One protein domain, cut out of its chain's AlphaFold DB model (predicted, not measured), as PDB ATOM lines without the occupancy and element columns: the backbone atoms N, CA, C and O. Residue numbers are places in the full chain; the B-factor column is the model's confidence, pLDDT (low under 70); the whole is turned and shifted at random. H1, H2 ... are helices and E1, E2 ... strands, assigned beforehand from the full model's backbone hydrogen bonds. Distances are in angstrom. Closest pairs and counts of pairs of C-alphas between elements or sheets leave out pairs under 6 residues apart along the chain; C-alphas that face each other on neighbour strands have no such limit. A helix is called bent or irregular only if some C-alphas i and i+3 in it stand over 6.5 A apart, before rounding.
ATOM      1  N   HIS A   3      31.059  35.456  20.114       92.19
ATOM      2  CA  HIS A   3      31.767  34.211  19.840       92.19
ATOM      3  C   HIS A   3      33.256  34.498  19.632       92.19
ATOM      4  O   HIS A   3      33.650  35.635  19.379       92.19
ATOM      5  N   THR A   4      34.086  33.466  19.738       93.06
ATOM      6  CA  THR A   4      35.520  33.565  19.451       93.06
ATOM      7  C   THR A   4      35.772  33.222  17.985       93.06
ATOM      8  O   THR A   4      35.251  32.227  17.485       93.06
ATOM      9  N   CYS A   5      36.556  34.036  17.282       90.94
ATOM     10  CA  CYS A   5      36.969  33.771  15.907       90.94
ATOM     11  C   CYS A   5      38.234  32.895  15.849       90.94
ATOM     12  O   CYS A   5      38.862  32.601  16.867       90.94
ATOM     13  N   HIS A   6      38.647  32.514  14.638       87.12
ATOM     14  CA  HIS A   6      39.832  31.680  14.394       87.12
ATOM     15  C   HIS A   6      41.139  32.284  14.950       87.12
ATOM     16  O   HIS A   6      42.024  31.544  15.374       87.12
ATOM     17  N   ALA A   7      41.232  33.617  15.039       87.88
ATOM     18  CA  ALA A   7      42.370  34.321  15.637       87.88
ATOM     19  C   ALA A   7      42.356  34.332  17.183       87.88
ATOM     20  O   ALA A   7      43.234  34.916  17.814       87.88
ATOM     21  N   GLY A   8      41.355  33.718  17.824       89.38
ATOM     22  CA  GLY A   8      41.183  33.755  19.279       89.38
ATOM     23  C   GLY A   8      40.635  35.086  19.809       89.38
ATOM     24  O   GLY A   8      40.635  35.299  21.021       89.38
ATOM     25  N   LEU A   9      40.174  35.967  18.916       92.44
ATOM     26  CA  LEU A   9      39.542  37.249  19.234       92.44
ATOM     27  C   LEU A   9      38.038  37.084  19.393       92.44
ATOM     28  O   LEU A   9      37.440  36.172  18.829       92.44
ATOM     29  N   LEU A  10      37.414  37.995  20.125       94.75
ATOM     30  CA  LEU A  10      35.969  38.059  20.230       94.75
ATOM     31  C   LEU A  10      35.368  38.770  19.013       94.75
ATOM     32  O   LEU A  10      35.918  39.728  18.462       94.75
ATOM     33  N   CYS A  11      34.207  38.268  18.620       95.31
ATOM     34  CA  CYS A  11      33.334  38.806  17.599       95.31
ATOM     35  C   CYS A  11      31.906  38.810  18.129       95.31
ATOM     36  O   CYS A  11      31.428  37.816  18.668       95.31
ATOM     37  N   ALA A  12      31.198  39.913  17.949       95.12
ATOM     38  CA  ALA A  12      29.764  40.002  18.133       95.12
ATOM     39  C   ALA A  12      29.095  40.103  16.761       95.12
ATOM     40  O   ALA A  12      29.597  40.775  15.860       95.12
ATOM     41  N   SER A  13      27.961  39.429  16.595       95.38
ATOM     42  CA  SER A  13      27.209  39.481  15.343       95.38
ATOM     43  C   SER A  13      25.702  39.316  15.535       95.38
ATOM     44  O   SER A  13      25.249  38.711  16.519       95.38
ATOM     45  N   ALA A  14      24.933  39.870  14.598       96.38
ATOM     46  CA  ALA A  14      23.484  39.733  14.486       96.38
ATOM     47  C   ALA A  14      23.082  39.627  13.006       96.38
ATOM     48  O   ALA A  14      23.583  40.373  12.163       96.38
ATOM     49  N   ALA A  15      22.213  38.668  12.681       96.81
ATOM     50  CA  ALA A  15      21.751  38.450  11.312       96.81
ATOM     51  C   ALA A  15      20.704  39.497  10.922       96.81
ATOM     52  O   ALA A  15      19.746  39.711  11.659       96.81
ATOM     53  N   ILE A  16      20.858  40.085   9.740       98.12
ATOM     54  CA  ILE A  16      19.867  40.979   9.140       98.12
ATOM     55  C   ILE A  16      18.885  40.099   8.374       98.12
ATOM     56  O   ILE A  16      19.285  39.391   7.443       98.12
ATOM     57  N   ARG A  17      17.613  40.112   8.775       97.88
ATOM     58  CA  ARG A  17      16.574  39.261   8.184       97.88
ATOM     59  C   ARG A  17      15.484  40.100   7.535       97.88
ATOM     60  O   ARG A  17      14.787  40.824   8.225       97.88
ATOM     61  N   VAL A  18      15.294  39.945   6.229       97.00
ATOM     62  CA  VAL A  18      14.217  40.600   5.471       97.00
ATOM     63  C   VAL A  18      13.258  39.515   4.999       97.00
ATOM     64  O   VAL A  18      13.705  38.512   4.445       97.00
ATOM     65  N   ASN A  19      11.953  39.660   5.257       93.81
ATOM     66  CA  ASN A  19      10.955  38.609   5.008       93.81
ATOM     67  C   ASN A  19      11.350  37.229   5.592       93.81
ATOM     68  O   ASN A  19      11.169  36.191   4.960       93.81
ATOM     69  N   GLY A  20      11.975  37.205   6.776       92.94
ATOM     70  CA  GLY A  20      12.453  35.977   7.431       92.94
ATOM     71  C   GLY A  20      13.743  35.375   6.851       92.94
ATOM     72  O   GLY A  20      14.397  34.567   7.521       92.94
ATOM     73  N   GLN A  21      14.177  35.806   5.665       96.12
ATOM     74  CA  GLN A  21      15.415  35.351   5.037       96.12
ATOM     75  C   GLN A  21      16.609  36.165   5.533       96.12
ATOM     76  O   GLN A  21      16.560  37.391   5.581       96.12
ATOM     77  N   ALA A  22      17.696  35.486   5.899       96.62
ATOM     78  CA  ALA A  22      18.943  36.160   6.242       96.62
ATOM     79  C   ALA A  22      19.586  36.729   4.967       96.62
ATOM     80  O   ALA A  22      19.941  35.970   4.068       96.62
ATOM     81  N   VAL A  23      19.732  38.052   4.904       96.75
ATOM     82  CA  VAL A  23      20.291  38.776   3.745       96.75
ATOM     83  C   VAL A  23      21.650  39.406   4.040       96.75
ATOM     84  O   VAL A  23      22.324  39.884   3.134       96.75
ATOM     85  N   GLY A  24      22.065  39.412   5.306       96.06
ATOM     86  CA  GLY A  24      23.338  39.978   5.725       96.06
ATOM     87  C   GLY A  24      23.623  39.761   7.205       96.06
ATOM     88  O   GLY A  24      22.860  39.112   7.926       96.06
ATOM     89  N   LEU A  25      24.740  40.324   7.656       95.75
ATOM     90  CA  LEU A  25      25.218  40.225   9.029       95.75
ATOM     91  C   LEU A  25      25.747  41.589   9.479       95.75
ATOM     92  O   LEU A  25      26.636  42.146   8.840       95.75
ATOM     93  N   ALA A  26      25.243  42.103  10.598       96.31
ATOM     94  CA  ALA A  26      25.907  43.168  11.336       96.31
ATOM     95  C   ALA A  26      26.958  42.522  12.244       96.31
ATOM     96  O   ALA A  26      26.621  41.648  13.047       96.31
ATOM     97  N   ALA A  27      28.225  42.916  12.113       94.75
ATOM     98  CA  ALA A  27      29.324  42.311  12.856       94.75
ATOM     99  C   ALA A  27      30.295  43.360  13.407       94.75
ATOM    100  O   ALA A  27      30.591  44.362  12.763       94.75
ATOM    101  N   CYS A  28      30.818  43.086  14.598       93.38
ATOM    102  CA  CYS A  28      31.953  43.775  15.198       93.38
ATOM    103  C   CYS A  28      32.919  42.699  15.688       93.38
ATOM    104  O   CYS A  28      32.520  41.803  16.427       93.38
ATOM    105  N   CYS A  29      34.168  42.761  15.255       92.81
ATOM    106  CA  CYS A  29      35.171  41.736  15.512       92.81
ATOM    107  C   CYS A  29      36.464  42.361  16.021       92.81
ATOM    108  O   CYS A  29      36.588  43.580  16.086       92.81
ATOM    109  N   GLN A  30      37.433  41.497  16.324       90.94
ATOM    110  CA  GLN A  30      38.812  41.877  16.625       90.94
ATOM    111  C   GLN A  30      38.975  42.627  17.954       90.94
ATOM    112  O   GLN A  30      39.786  43.542  18.069       90.94
ATOM    113  N   PHE A  31      38.232  42.199  18.978       93.62
ATOM    114  CA  PHE A  31      38.403  42.704  20.338       93.62
ATOM    115  C   PHE A  31      38.702  41.582  21.339       93.62
ATOM    116  O   PHE A  31      38.467  40.402  21.078       93.62
ATOM    117  N   THR A  32      39.223  41.951  22.502       93.94
ATOM    118  CA  THR A  32      39.447  41.074  23.660       93.94
ATOM    119  C   THR A  32      38.881  41.742  24.907       93.94
ATOM    120  O   THR A  32      38.767  42.963  24.939       93.94
ATOM    121  N   THR A  33      38.529  40.971  25.935       92.62
ATOM    122  CA  THR A  33      38.179  41.545  27.245       92.62
ATOM    123  C   THR A  33      39.341  41.630  28.213       92.62
ATOM    124  O   THR A  33      39.257  42.295  29.241       92.62
ATOM    125  N   GLN A  34      40.441  40.972  27.870       89.19
ATOM    126  CA  GLN A  34      41.633  40.924  28.692       89.19
ATOM    127  C   GLN A  34      42.811  41.491  27.906       89.19
ATOM    128  O   GLN A  34      42.988  41.107  26.742       89.19
ATOM    129  N   PRO A  35      43.601  42.389  28.516       85.12
ATOM    130  CA  PRO A  35      44.742  43.000  27.854       85.12
ATOM    131  C   PRO A  35      45.743  41.924  27.407       85.12
ATOM    132  O   PRO A  35      45.942  40.940  28.127       85.12
ATOM    133  N   PRO A  36      46.372  42.051  26.226       82.19
ATOM    134  CA  PRO A  36      47.289  41.028  25.741       82.19
ATOM    135  C   PRO A  36      48.466  40.733  26.677       82.19
ATOM    136  O   PRO A  36      48.929  39.593  26.748       82.19
ATOM    137  N   GLU A  37      48.909  41.724  27.448       82.06
ATOM    138  CA  GLU A  37      50.007  41.629  28.409       82.06
ATOM    139  C   GLU A  37      49.697  40.653  29.548       82.06
ATOM    140  O   GLU A  37      50.576  39.893  29.955       82.06
ATOM    141  N   SER A  38      48.443  40.597  30.018       81.56
ATOM    142  CA  SER A  38      48.040  39.658  31.076       81.56
ATOM    143  C   SER A  38      48.001  38.204  30.597       81.56
ATOM    144  O   SER A  38      47.943  37.281  31.406       81.56
ATOM    145  N   GLN A  39      48.074  37.990  29.281       83.25
ATOM    146  CA  GLN A  39      48.006  36.686  28.628       83.25
ATOM    147  C   GLN A  39      49.130  36.487  27.601       83.25
ATOM    148  O   GLN A  39      48.959  35.762  26.618       83.25
ATOM    149  N   ALA A  40      50.298  37.101  27.809       84.00
ATOM    150  CA  ALA A  40      51.365  37.161  26.807       84.00
ATOM    151  C   ALA A  40      51.771  35.784  26.234       84.00
ATOM    152  O   ALA A  40      52.002  35.648  25.032       84.00
ATOM    153  N   ALA A  41      51.818  34.739  27.072       85.75
ATOM    154  CA  ALA A  41      52.130  33.375  26.633       85.75
ATOM    155  C   ALA A  41      51.043  32.782  25.717       85.75
ATOM    156  O   ALA A  41      51.357  32.146  24.709       85.75
ATOM    157  N   VAL A  42      49.769  33.033  26.034       86.81
ATOM    158  CA  VAL A  42      48.616  32.590  25.236       86.81
ATOM    159  C   VAL A  42      48.615  33.297  23.884       86.81
ATOM    160  O   VAL A  42      48.455  32.647  22.852       86.81
ATOM    161  N   TRP A  43      48.848  34.610  23.867       87.88
ATOM    162  CA  TRP A  43      48.917  35.395  22.635       87.88
ATOM    163  C   TRP A  43      50.069  34.988  21.731       87.88
ATOM    164  O   TRP A  43      49.872  34.873  20.525       87.88
ATOM    165  N   ARG A  44      51.242  34.692  22.300       87.19
ATOM    166  CA  ARG A  44      52.385  34.187  21.532       87.19
ATOM    167  C   ARG A  44      52.060  32.863  20.843       87.19
ATOM    168  O   ARG A  44      52.307  32.725  19.651       87.19
ATOM    169  N   ASN A  45      51.460  31.919  21.570       89.00
ATOM    170  CA  ASN A  45      51.053  30.634  20.999       89.00
ATOM    171  C   ASN A  45      49.999  30.819  19.891       89.00
ATOM    172  O   ASN A  45      50.147  30.269  18.802       89.00
ATOM    173  N   ARG A  46      48.981  31.658  20.131       89.25
ATOM    174  CA  ARG A  46      47.946  31.970  19.133       89.25
ATOM    175  C   ARG A  46      48.519  32.625  17.881       89.25
ATOM    176  O   ARG A  46      48.131  32.225  16.790       89.25
ATOM    177  N   ALA A  47      49.426  33.591  18.027       90.06
ATOM    178  CA  ALA A  47      50.070  34.265  16.903       90.06
ATOM    179  C   ALA A  47      50.908  33.289  16.068       90.06
ATOM    180  O   ALA A  47      50.785  33.293  14.849       90.06
ATOM    181  N   SER A  48      51.686  32.411  16.710       91.50
ATOM    182  CA  SER A  48      52.473  31.381  16.015       91.50
ATOM    183  C   SER A  48      51.587  30.387  15.259       91.50
ATOM    184  O   SER A  48      51.803  30.130  14.077       91.50
ATOM    185  N   ARG A  49      50.512  29.899  15.894       91.62
ATOM    186  CA  ARG A  49      49.548  29.009  15.232       91.62
ATOM    187  C   ARG A  49      48.859  29.696  14.051       91.62
ATOM    188  O   ARG A  49      48.800  29.131  12.970       91.62
ATOM    189  N   LEU A  50      48.383  30.926  14.244       92.69
ATOM    190  CA  LEU A  50      47.711  31.695  13.197       92.69
ATOM    191  C   LEU A  50      48.653  32.021  12.026       92.69
ATOM    192  O   LEU A  50      48.221  32.001  10.878       92.69
ATOM    193  N   ALA A  51      49.931  32.293  12.308       93.94
ATOM    194  CA  ALA A  51      50.964  32.494  11.296       93.94
ATOM    195  C   ALA A  51      51.136  31.244  10.429       93.94
ATOM    196  O   ALA A  51      51.120  31.346   9.204       93.94
ATOM    197  N   ALA A  52      51.231  30.070  11.060       93.31
ATOM    198  CA  ALA A  52      51.335  28.796  10.359       93.31
ATOM    199  C   ALA A  52      50.081  28.501   9.518       93.31
ATOM    200  O   ALA A  52      50.198  28.217   8.327       93.31
ATOM    201  N   ASP A  53      48.890  28.646  10.107       93.25
ATOM    202  CA  ASP A  53      47.612  28.359   9.444       93.25
ATOM    203  C   ASP A  53      47.376  29.260   8.218       93.25
ATOM    204  O   ASP A  53      46.797  28.824   7.223       93.25
ATOM    205  N   LEU A  54      47.825  30.519   8.276       91.56
ATOM    206  CA  LEU A  54      47.631  31.513   7.215       91.56
ATOM    207  C   LEU A  54      48.861  31.719   6.320       91.56
ATOM    208  O   LEU A  54      48.814  32.556   5.421       91.56
ATOM    209  N   SER A  55      49.955  30.985   6.553       94.25
ATOM    210  CA  SER A  55      51.241  31.188   5.866       94.25
ATOM    211  C   SER A  55      51.734  32.645   5.926       94.25
ATOM    212  O   SER A  55      52.223  33.199   4.941       94.25
ATOM    213  N   LEU A  56      51.586  33.281   7.093       92.56
ATOM    214  CA  LEU A  56      52.025  34.654   7.360       92.56
ATOM    215  C   LEU A  56      53.322  34.674   8.185       92.56
ATOM    216  O   LEU A  56      53.555  33.755   8.971       92.56
ATOM    217  N   PRO A  57      54.151  35.731   8.083       93.69
ATOM    218  CA  PRO A  57      55.290  35.912   8.979       93.69
ATOM    219  C   PRO A  57      54.827  36.060  10.432       93.69
ATOM    220  O   PRO A  57      53.987  36.912  10.742       93.69
ATOM    221  N   GLU A  58      55.391  35.266  11.342       93.00
ATOM    222  CA  GLU A  58      54.988  35.294  12.749       93.00
ATOM    223  C   GLU A  58      55.286  36.655  13.395       93.00
ATOM    224  O   GLU A  58      54.480  37.176  14.166       93.00
ATOM    225  N   GLU A  59      56.407  37.275  13.034       91.56
ATOM    226  CA  GLU A  59      56.826  38.592  13.512       91.56
ATOM    227  C   GLU A  59      55.777  39.666  13.214       91.56
ATOM    228  O   GLU A  59      55.521  40.522  14.063       91.56
ATOM    229  N   ALA A  60      55.120  39.591  12.051       90.25
ATOM    230  CA  ALA A  60      54.071  40.530  11.669       90.25
ATOM    231  C   ALA A  60      52.845  40.404  12.586       90.25
ATOM    232  O   ALA A  60      52.303  41.410  13.046       90.25
ATOM    233  N   LEU A  61      52.440  39.173  12.915       89.69
ATOM    234  CA  LEU A  61      51.327  38.941  13.836       89.69
ATOM    235  C   LEU A  61      51.688  39.317  15.273       89.69
ATOM    236  O   LEU A  61      50.868  39.927  15.954       89.69
ATOM    237  N   ARG A  62      52.914  39.026  15.731       88.06
ATOM    238  CA  ARG A  62      53.383  39.440  17.064       88.06
ATOM    239  C   ARG A  62      53.381  40.961  17.216       88.06
ATOM    240  O   ARG A  62      52.929  41.451  18.246       88.06
ATOM    241  N   ALA A  63      53.834  41.698  16.199       88.81
ATOM    242  CA  ALA A  63      53.812  43.161  16.207       88.81
ATOM    243  C   ALA A  63      52.380  43.725  16.270       88.81
ATOM    244  O   ALA A  63      52.153  44.767  16.881       88.81
ATOM    245  N   ALA A  64      51.405  43.016  15.693       88.81
ATOM    246  CA  ALA A  64      50.001  43.416  15.703       88.81
ATOM    247  C   ALA A  64      49.255  43.080  17.009       88.81
ATOM    248  O   ALA A  64      48.180  43.621  17.241       88.81
ATOM    249  N   VAL A  65      49.785  42.229  17.898       87.88
ATOM    250  CA  VAL A  65      49.075  41.849  19.141       87.88
ATOM    251  C   VAL A  65      48.731  43.071  20.000       87.88
ATOM    252  O   VAL A  65      47.626  43.155  20.532       87.88
ATOM    253  N   GLY A  66      49.643  44.043  20.096       86.38
ATOM    254  CA  GLY A  66      49.435  45.269  20.874       86.38
ATOM    255  C   GLY A  66      48.399  46.232  20.282       86.38
ATOM    256  O   GLY A  66      48.024  47.196  20.941       86.38
ATOM    257  N   THR A  67      47.923  45.994  19.055       88.94
ATOM    258  CA  THR A  67      46.893  46.828  18.414       88.94
ATOM    259  C   THR A  67      45.480  46.281  18.618       88.94
ATOM    260  O   THR A  67      44.508  46.932  18.233       88.94
ATOM    261  N   VAL A  68      45.340  45.103  19.240       90.19
ATOM    262  CA  VAL A  68      44.033  44.505  19.527       90.19
ATOM    263  C   VAL A  68      43.263  45.385  20.506       90.19
ATOM    264  O   VAL A  68      43.739  45.721  21.589       90.19
ATOM    265  N   HIS A  69      42.021  45.708  20.148       91.62
ATOM    266  CA  HIS A  69      41.174  46.544  20.981       91.62
ATOM    267  C   HIS A  69      40.712  45.799  22.245       91.62
ATOM    268  O   HIS A  69      40.127  44.715  22.164       91.62
ATOM    269  N   VAL A  70      40.945  46.398  23.416       93.19
ATOM    270  CA  VAL A  70      40.505  45.857  24.708       93.19
ATOM    271  C   VAL A  70      39.185  46.508  25.110       93.19
ATOM    272  O   VAL A  70      39.092  47.725  25.263       93.19
ATOM    273  N   VAL A  71      38.161  45.684  25.297       92.62
ATOM    274  CA  VAL A  71      36.806  46.080  25.687       92.62
ATOM    275  C   VAL A  71      36.550  45.564  27.106       92.62
ATOM    276  O   VAL A  71      36.648  44.361  27.301       92.62
ATOM    277  N   PRO A  72      36.183  46.401  28.093       92.19
ATOM    278  CA  PRO A  72      35.899  45.946  29.463       92.19
ATOM    279  C   PRO A  72      34.926  44.758  29.523       92.19
ATOM    280  O   PRO A  72      34.000  44.706  28.717       92.19
ATOM    281  N   GLU A  73      35.103  43.811  30.453       87.69
ATOM    282  CA  GLU A  73      34.333  42.549  30.525       87.69
ATOM    283  C   GLU A  73      32.806  42.737  30.609       87.69
ATOM    284  O   GLU A  73      32.038  41.872  30.178       87.69
ATOM    285  N   GLU A  74      32.342  43.885  31.091       88.06
ATOM    286  CA  GLU A  74      30.935  44.269  31.181       88.06
ATOM    287  C   GLU A  74      30.331  44.750  29.841       88.06
ATOM    288  O   GLU A  74      29.110  44.766  29.652       88.06
ATOM    289  N   HIS A  75      31.163  45.135  28.874       90.88
ATOM    290  CA  HIS A  75      30.743  45.774  27.625       90.88
ATOM    291  C   HIS A  75      30.372  44.844  26.451       90.88
ATOM    292  O   HIS A  75      29.543  45.274  25.642       90.88
ATOM    293  N   PRO A  76      30.840  43.584  26.317       91.75
ATOM    294  CA  PRO A  76      30.462  42.710  25.203       91.75
ATOM    295  C   PRO A  76      28.948  42.501  25.062       91.75
ATOM    296  O   PRO A  76      28.430  42.368  23.946       91.75
ATOM    297  N   ARG A  77      28.208  42.527  26.180       90.69
ATOM    298  CA  ARG A  77      26.736  42.492  26.163       90.69
ATOM    299  C   ARG A  77      26.148  43.743  25.512       90.69
ATOM    300  O   ARG A  77      25.257  43.626  24.674       90.69
ATOM    301  N   ARG A  78      26.678  44.925  25.841       92.38
ATOM    302  CA  ARG A  78      26.263  46.204  25.240       92.38
ATOM    303  C   ARG A  78      26.573  46.240  23.745       92.38
ATOM    304  O   ARG A  78      25.706  46.630  22.970       92.38
ATOM    305  N   VAL A  79      27.754  45.767  23.338       92.25
ATOM    306  CA  VAL A  79      28.141  45.644  21.919       92.25
ATOM    307  C   VAL A  79      27.177  44.723  21.170       92.25
ATOM    308  O   VAL A  79      26.674  45.079  20.108       92.25
ATOM    309  N   SER A  80      26.852  43.564  21.748       92.75
ATOM    310  CA  SER A  80      25.898  42.626  21.142       92.75
ATOM    311  C   SER A  80      24.504  43.224  20.984       92.75
ATOM    312  O   SER A  80      23.872  43.032  19.949       92.75
ATOM    313  N   HIS A  81      24.029  43.954  21.993       94.38
ATOM    314  CA  HIS A  81      22.728  44.614  21.945       94.38
ATOM    315  C   HIS A  81      22.692  45.746  20.907       94.38
ATOM    316  O   HIS A  81      21.706  45.892  20.190       94.38
ATOM    317  N   LEU A  82      23.776  46.519  20.781       94.69
ATOM    318  CA  LEU A  82      23.895  47.532  19.735       94.69
ATOM    319  C   LEU A  82      23.847  46.902  18.339       94.69
ATOM    320  O   LEU A  82      23.095  47.375  17.495       94.69
ATOM    321  N   LEU A  83      24.594  45.821  18.101       95.75
ATOM    322  CA  LEU A  83      24.565  45.129  16.809       95.75
ATOM    323  C   LEU A  83      23.200  44.530  16.486       95.75
ATOM    324  O   LEU A  83      22.806  44.550  15.326       95.75
ATOM    325  N   LEU A  84      22.483  44.022  17.492       96.69
ATOM    326  CA  LEU A  84      21.110  43.561  17.306       96.69
ATOM    327  C   LEU A  84      20.218  44.712  16.837       96.69
ATOM    328  O   LEU A  84      19.578  44.584  15.804       96.69
ATOM    329  N   ARG A  85      20.271  45.869  17.509       97.62
ATOM    330  CA  ARG A  85      19.522  47.059  17.077       97.62
ATOM    331  C   ARG A  85      19.874  47.493  15.659       97.62
ATOM    332  O   ARG A  85      18.979  47.790  14.884       97.62
ATOM    333  N   VAL A  86      21.159  47.506  15.309       97.75
ATOM    334  CA  VAL A  86      21.595  47.821  13.940       97.75
ATOM    335  C   VAL A  86      21.009  46.823  12.939       97.75
ATOM    336  O   VAL A  86      20.521  47.230  11.888       97.75
ATOM    337  N   ALA A  87      21.036  45.526  13.256       98.00
ATOM    338  CA  ALA A  87      20.487  44.498  12.384       98.00
ATOM    339  C   ALA A  87      18.965  44.622  12.220       98.00
ATOM    340  O   ALA A  87      18.480  44.516  11.095       98.00
ATOM    341  N   ASP A  88      18.245  44.900  13.307       97.81
ATOM    342  CA  ASP A  88      16.794  45.096  13.311       97.81
ATOM    343  C   ASP A  88      16.405  46.339  12.498       97.81
ATOM    344  O   ASP A  88      15.553  46.259  11.619       97.81
ATOM    345  N   THR A  89      17.102  47.464  12.681       98.25
ATOM    346  CA  THR A  89      16.862  48.678  11.884       98.25
ATOM    347  C   THR A  89      17.108  48.441  10.392       98.25
ATOM    348  O   THR A  89      16.332  48.883   9.546       98.25
ATOM    349  N   LEU A  90      18.170  47.716  10.028       98.12
ATOM    350  CA  LEU A  90      18.422  47.374   8.624       98.12
ATOM    351  C   LEU A  90      17.384  46.386   8.071       98.12
ATOM    352  O   LEU A  90      17.045  46.456   6.889       98.12
ATOM    353  N   ALA A  91      16.869  45.485   8.908       98.12
ATOM    354  CA  ALA A  91      15.783  44.582   8.552       98.12
ATOM    355  C   ALA A  91      14.480  45.344   8.274       98.12
ATOM    356  O   ALA A  91      13.843  45.080   7.256       98.12
ATOM    357  N   GLU A  92      14.126  46.325   9.110       98.12
ATOM    358  CA  GLU A  92      12.963  47.204   8.916       98.12
ATOM    359  C   GLU A  92      13.047  47.954   7.581       98.12
ATOM    360  O   GLU A  92      12.143  47.850   6.751       98.12
ATOM    361  N   ILE A  93      14.183  48.602   7.301       97.31
ATOM    362  CA  ILE A  93      14.423  49.293   6.022       97.31
ATOM    363  C   ILE A  93      14.298  48.319   4.840       97.31
ATOM    364  O   ILE A  93      13.695  48.630   3.806       97.31
ATOM    365  N   GLY A  94      14.866  47.119   4.972       96.88
ATOM    366  CA  GLY A  94      14.771  46.081   3.950       96.88
ATOM    367  C   GLY A  94      13.333  45.614   3.714       96.88
ATOM    368  O   GLY A  94      12.937  45.402   2.563       96.88
ATOM    369  N   GLN A  95      12.538  45.502   4.778       96.69
ATOM    370  CA  GLN A  95      11.135  45.105   4.725       96.69
ATOM    371  C   GLN A  95      10.282  46.147   3.999       96.69
ATOM    372  O   GLN A  95       9.504  45.803   3.104       96.69
ATOM    373  N   GLU A  96      10.467  47.424   4.326       97.12
ATOM    374  CA  GLU A  96       9.790  48.536   3.656       97.12
ATOM    375  C   GLU A  96      10.132  48.575   2.166       97.12
ATOM    376  O   GLU A  96       9.241  48.620   1.313       97.12
ATOM    377  N   ARG A  97      11.423  48.460   1.829       96.31
ATOM    378  CA  ARG A  97      11.878  48.433   0.436       96.31
ATOM    379  C   ARG A  97      11.292  47.250  -0.332       96.31
ATOM    380  O   ARG A  97      10.845  47.425  -1.465       96.31
ATOM    381  N   SER A  98      11.267  46.060   0.270       94.62
ATOM    382  CA  SER A  98      10.661  44.874  -0.343       94.62
ATOM    383  C   SER A  98       9.170  45.079  -0.605       94.62
ATOM    384  O   SER A  98       8.689  44.730  -1.681       94.62
ATOM    385  N   SER A  99       8.443  45.672   0.345       95.50
ATOM    386  CA  SER A  99       7.018  45.977   0.199       95.50
ATOM    387  C   SER A  99       6.755  46.939  -0.966       95.50
ATOM    388  O   SER A  99       5.886  46.686  -1.804       95.50
ATOM    389  N   LEU A 100       7.546  48.011  -1.081       96.31
ATOM    390  CA  LEU A 100       7.436  48.975  -2.182       96.31
ATOM    391  C   LEU A 100       7.694  48.329  -3.548       96.31
ATOM    392  O   LEU A 100       6.927  48.551  -4.486       96.31
ATOM    393  N   LEU A 101       8.732  47.496  -3.660       95.25
ATOM    394  CA  LEU A 101       9.045  46.787  -4.903       95.25
ATOM    395  C   LEU A 101       7.928  45.820  -5.308       95.25
ATOM    396  O   LEU A 101       7.537  45.809  -6.474       95.25
ATOM    397  N   ASN A 102       7.357  45.078  -4.356       94.94
ATOM    398  CA  ASN A 102       6.240  44.169  -4.623       94.94
ATOM    399  C   ASN A 102       5.010  44.920  -5.157       94.94
ATOM    400  O   ASN A 102       4.361  44.474  -6.102       94.94
ATOM    401  N   ARG A 103       4.707  46.101  -4.601       95.44
ATOM    402  CA  ARG A 103       3.609  46.954  -5.085       95.44
ATOM    403  C   ARG A 103       3.850  47.444  -6.513       95.44
ATOM    404  O   ARG A 103       2.931  47.406  -7.326       95.44
ATOM    405  N   LEU A 104       5.072  47.873  -6.832       95.38
ATOM    406  CA  LEU A 104       5.435  48.301  -8.189       95.38
ATOM    407  C   LEU A 104       5.343  47.151  -9.198       95.38
ATOM    408  O   LEU A 104       4.822  47.342 -10.295       95.38
ATOM    409  N   GLN A 105       5.797  45.952  -8.819       94.12
ATOM    410  CA  GLN A 105       5.667  44.750  -9.646       94.12
ATOM    411  C   GLN A 105       4.200  44.414  -9.927       94.12
ATOM    412  O   GLN A 105       3.853  44.122 -11.070       94.12
ATOM    413  N   HIS A 106       3.332  44.521  -8.918       93.81
ATOM    414  CA  HIS A 106       1.900  44.300  -9.087       93.81
ATOM    415  C   HIS A 106       1.266  45.306 -10.062       93.81
ATOM    416  O   HIS A 106       0.562  44.895 -10.980       93.81
ATOM    417  N   ILE A 107       1.570  46.604  -9.928       94.81
ATOM    418  CA  ILE A 107       1.087  47.641 -10.862       94.81
ATOM    419  C   ILE A 107       1.533  47.322 -12.292       94.81
ATOM    420  O   ILE A 107       0.711  47.279 -13.201       94.81
ATOM    421  N   ALA A 108       2.821  47.028 -12.488       93.56
ATOM    422  CA  ALA A 108       3.359  46.689 -13.802       93.56
ATOM    423  C   ALA A 108       2.719  45.427 -14.406       93.56
ATOM    424  O   ALA A 108       2.636  45.309 -15.626       93.56
ATOM    425  N   GLN A 109       2.284  44.477 -13.576       92.38
ATOM    426  CA  GLN A 109       1.594  43.271 -14.026       92.38
ATOM    427  C   GLN A 109       0.149  43.560 -14.457       92.38
ATOM    428  O   GLN A 109      -0.285  43.030 -15.475       92.38
ATOM    429  N   VAL A 110      -0.573  44.415 -13.728       93.81
ATOM    430  CA  VAL A 110      -1.958  44.795 -14.060       93.81
ATOM    431  C   VAL A 110      -2.014  45.724 -15.280       93.81
ATOM    432  O   VAL A 110      -2.929  45.606 -16.082       93.81
ATOM    433  N   SER A 111      -1.021  46.598 -15.475       87.31
ATOM    434  CA  SER A 111      -0.945  47.508 -16.635       87.31
ATOM    435  C   SER A 111      -0.486  46.854 -17.947       87.31
ATOM    436  O   SER A 111      -0.399  47.538 -18.960       87.31
ATOM    437  N   LYS A 112      -0.140  45.560 -17.940       74.38
ATOM    438  CA  LYS A 112       0.146  44.777 -19.162       74.38
ATOM    439  C   LYS A 112      -1.118  44.186 -19.807       74.38
ATOM    440  O   LYS A 112      -0.995  43.423 -20.764       74.38
TER     441      LYS A 112
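AT A GLANCE: This is residues 3 to 112 of the 113 residues of the protein "PocR domain-containing protein" of Anaerolineae bacterium (UniProt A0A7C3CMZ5). A long, two-stranded hairpin, E1 and E2, has the still longer helix H3 packed along it, and a small head of two helices, H1 and H2, forms the end away from the hairpin's turn. H3 runs on past that turn, and residues 100 to 112 stick out as a free arm, which adds to the length. The printed part has 110 residues, with two named strands and then three named helices along the chain, E1 E2 H1 H2 H3; the two strands are antiparallel, and the class is mixed, helices and strands. The whole is extended, with a radius of gyration of the C-alphas of 20.9 A and spans of 69 by 34 by 18 A.

HOW THE PARTS SIT: Residues 3 to 4 pair with residues 10 to 11 of E1, residues 10 to 18, antiparallel. E1 and E2, residues 21 to 32, are antiparallel neighbours in a hairpin, at 165 degrees between their directions. N 14 and O 26 are within hydrogen-bond range at 2.9 A, as are N 10 and O 31 at 2.8 A. Residues 31 to 32 of E2 also pair with residues 69 to 70, parallel. H1, residues 36 to 54, and H2, residues 58 to 67, form a helical hairpin: they touch, with the C-alphas of Ala 51 and Glu 58 closest at 5.1 A, and run opposite ways at a steep tilt of 42 degrees. H1 has a kink of 58 degrees near residue 43. H3, residues 76 to 110, touches no helix. Its closest C-alpha pair with E1 is Ile 16 and Ala 87, 4.8 A apart, and with E2 it is Ala 26 and Ala 87, 5.7 A apart. H1 and H3 are apart, as are H2 and H3. Every O i to N i+4 pair is within hydrogen-bond range in H3, against 13 of 15 in H1 and 4 of 6 in H2.

IN THESE COORDINATES: E1 begins at C-alpha 10, (35.969, 38.059, 20.230), and is 26.4 A long; E2 is 30.9 A long. H1, 20.8 A, is irregular, with C-alphas 38 and 41 8.7 A apart. H2, 15.2 A, is only just irregular, with C-alphas 63 and 66 6.7 A apart. H3 measures 51.0 A, from C-alpha 76 at (30.462, 42.710, 25.203) to C-alpha 110 at (-1.958, 44.795, -14.060).

THE WHOLE: The two C-alphas farthest apart are those of Ala 41 and Lys 112, at 70.2 A. Residues 100 to 112, of which 100 to 110 belong to H3, stand free; without them the body spans 52 by 32 by 16 A. The printed part has no cut. The links E1 to E2, E2 to H1 and H1 to H2 are tight, and H2 to H3, with 8 residues, is short. The mean pLDDT of the printed part is 92.4, and no printed residue is under 70.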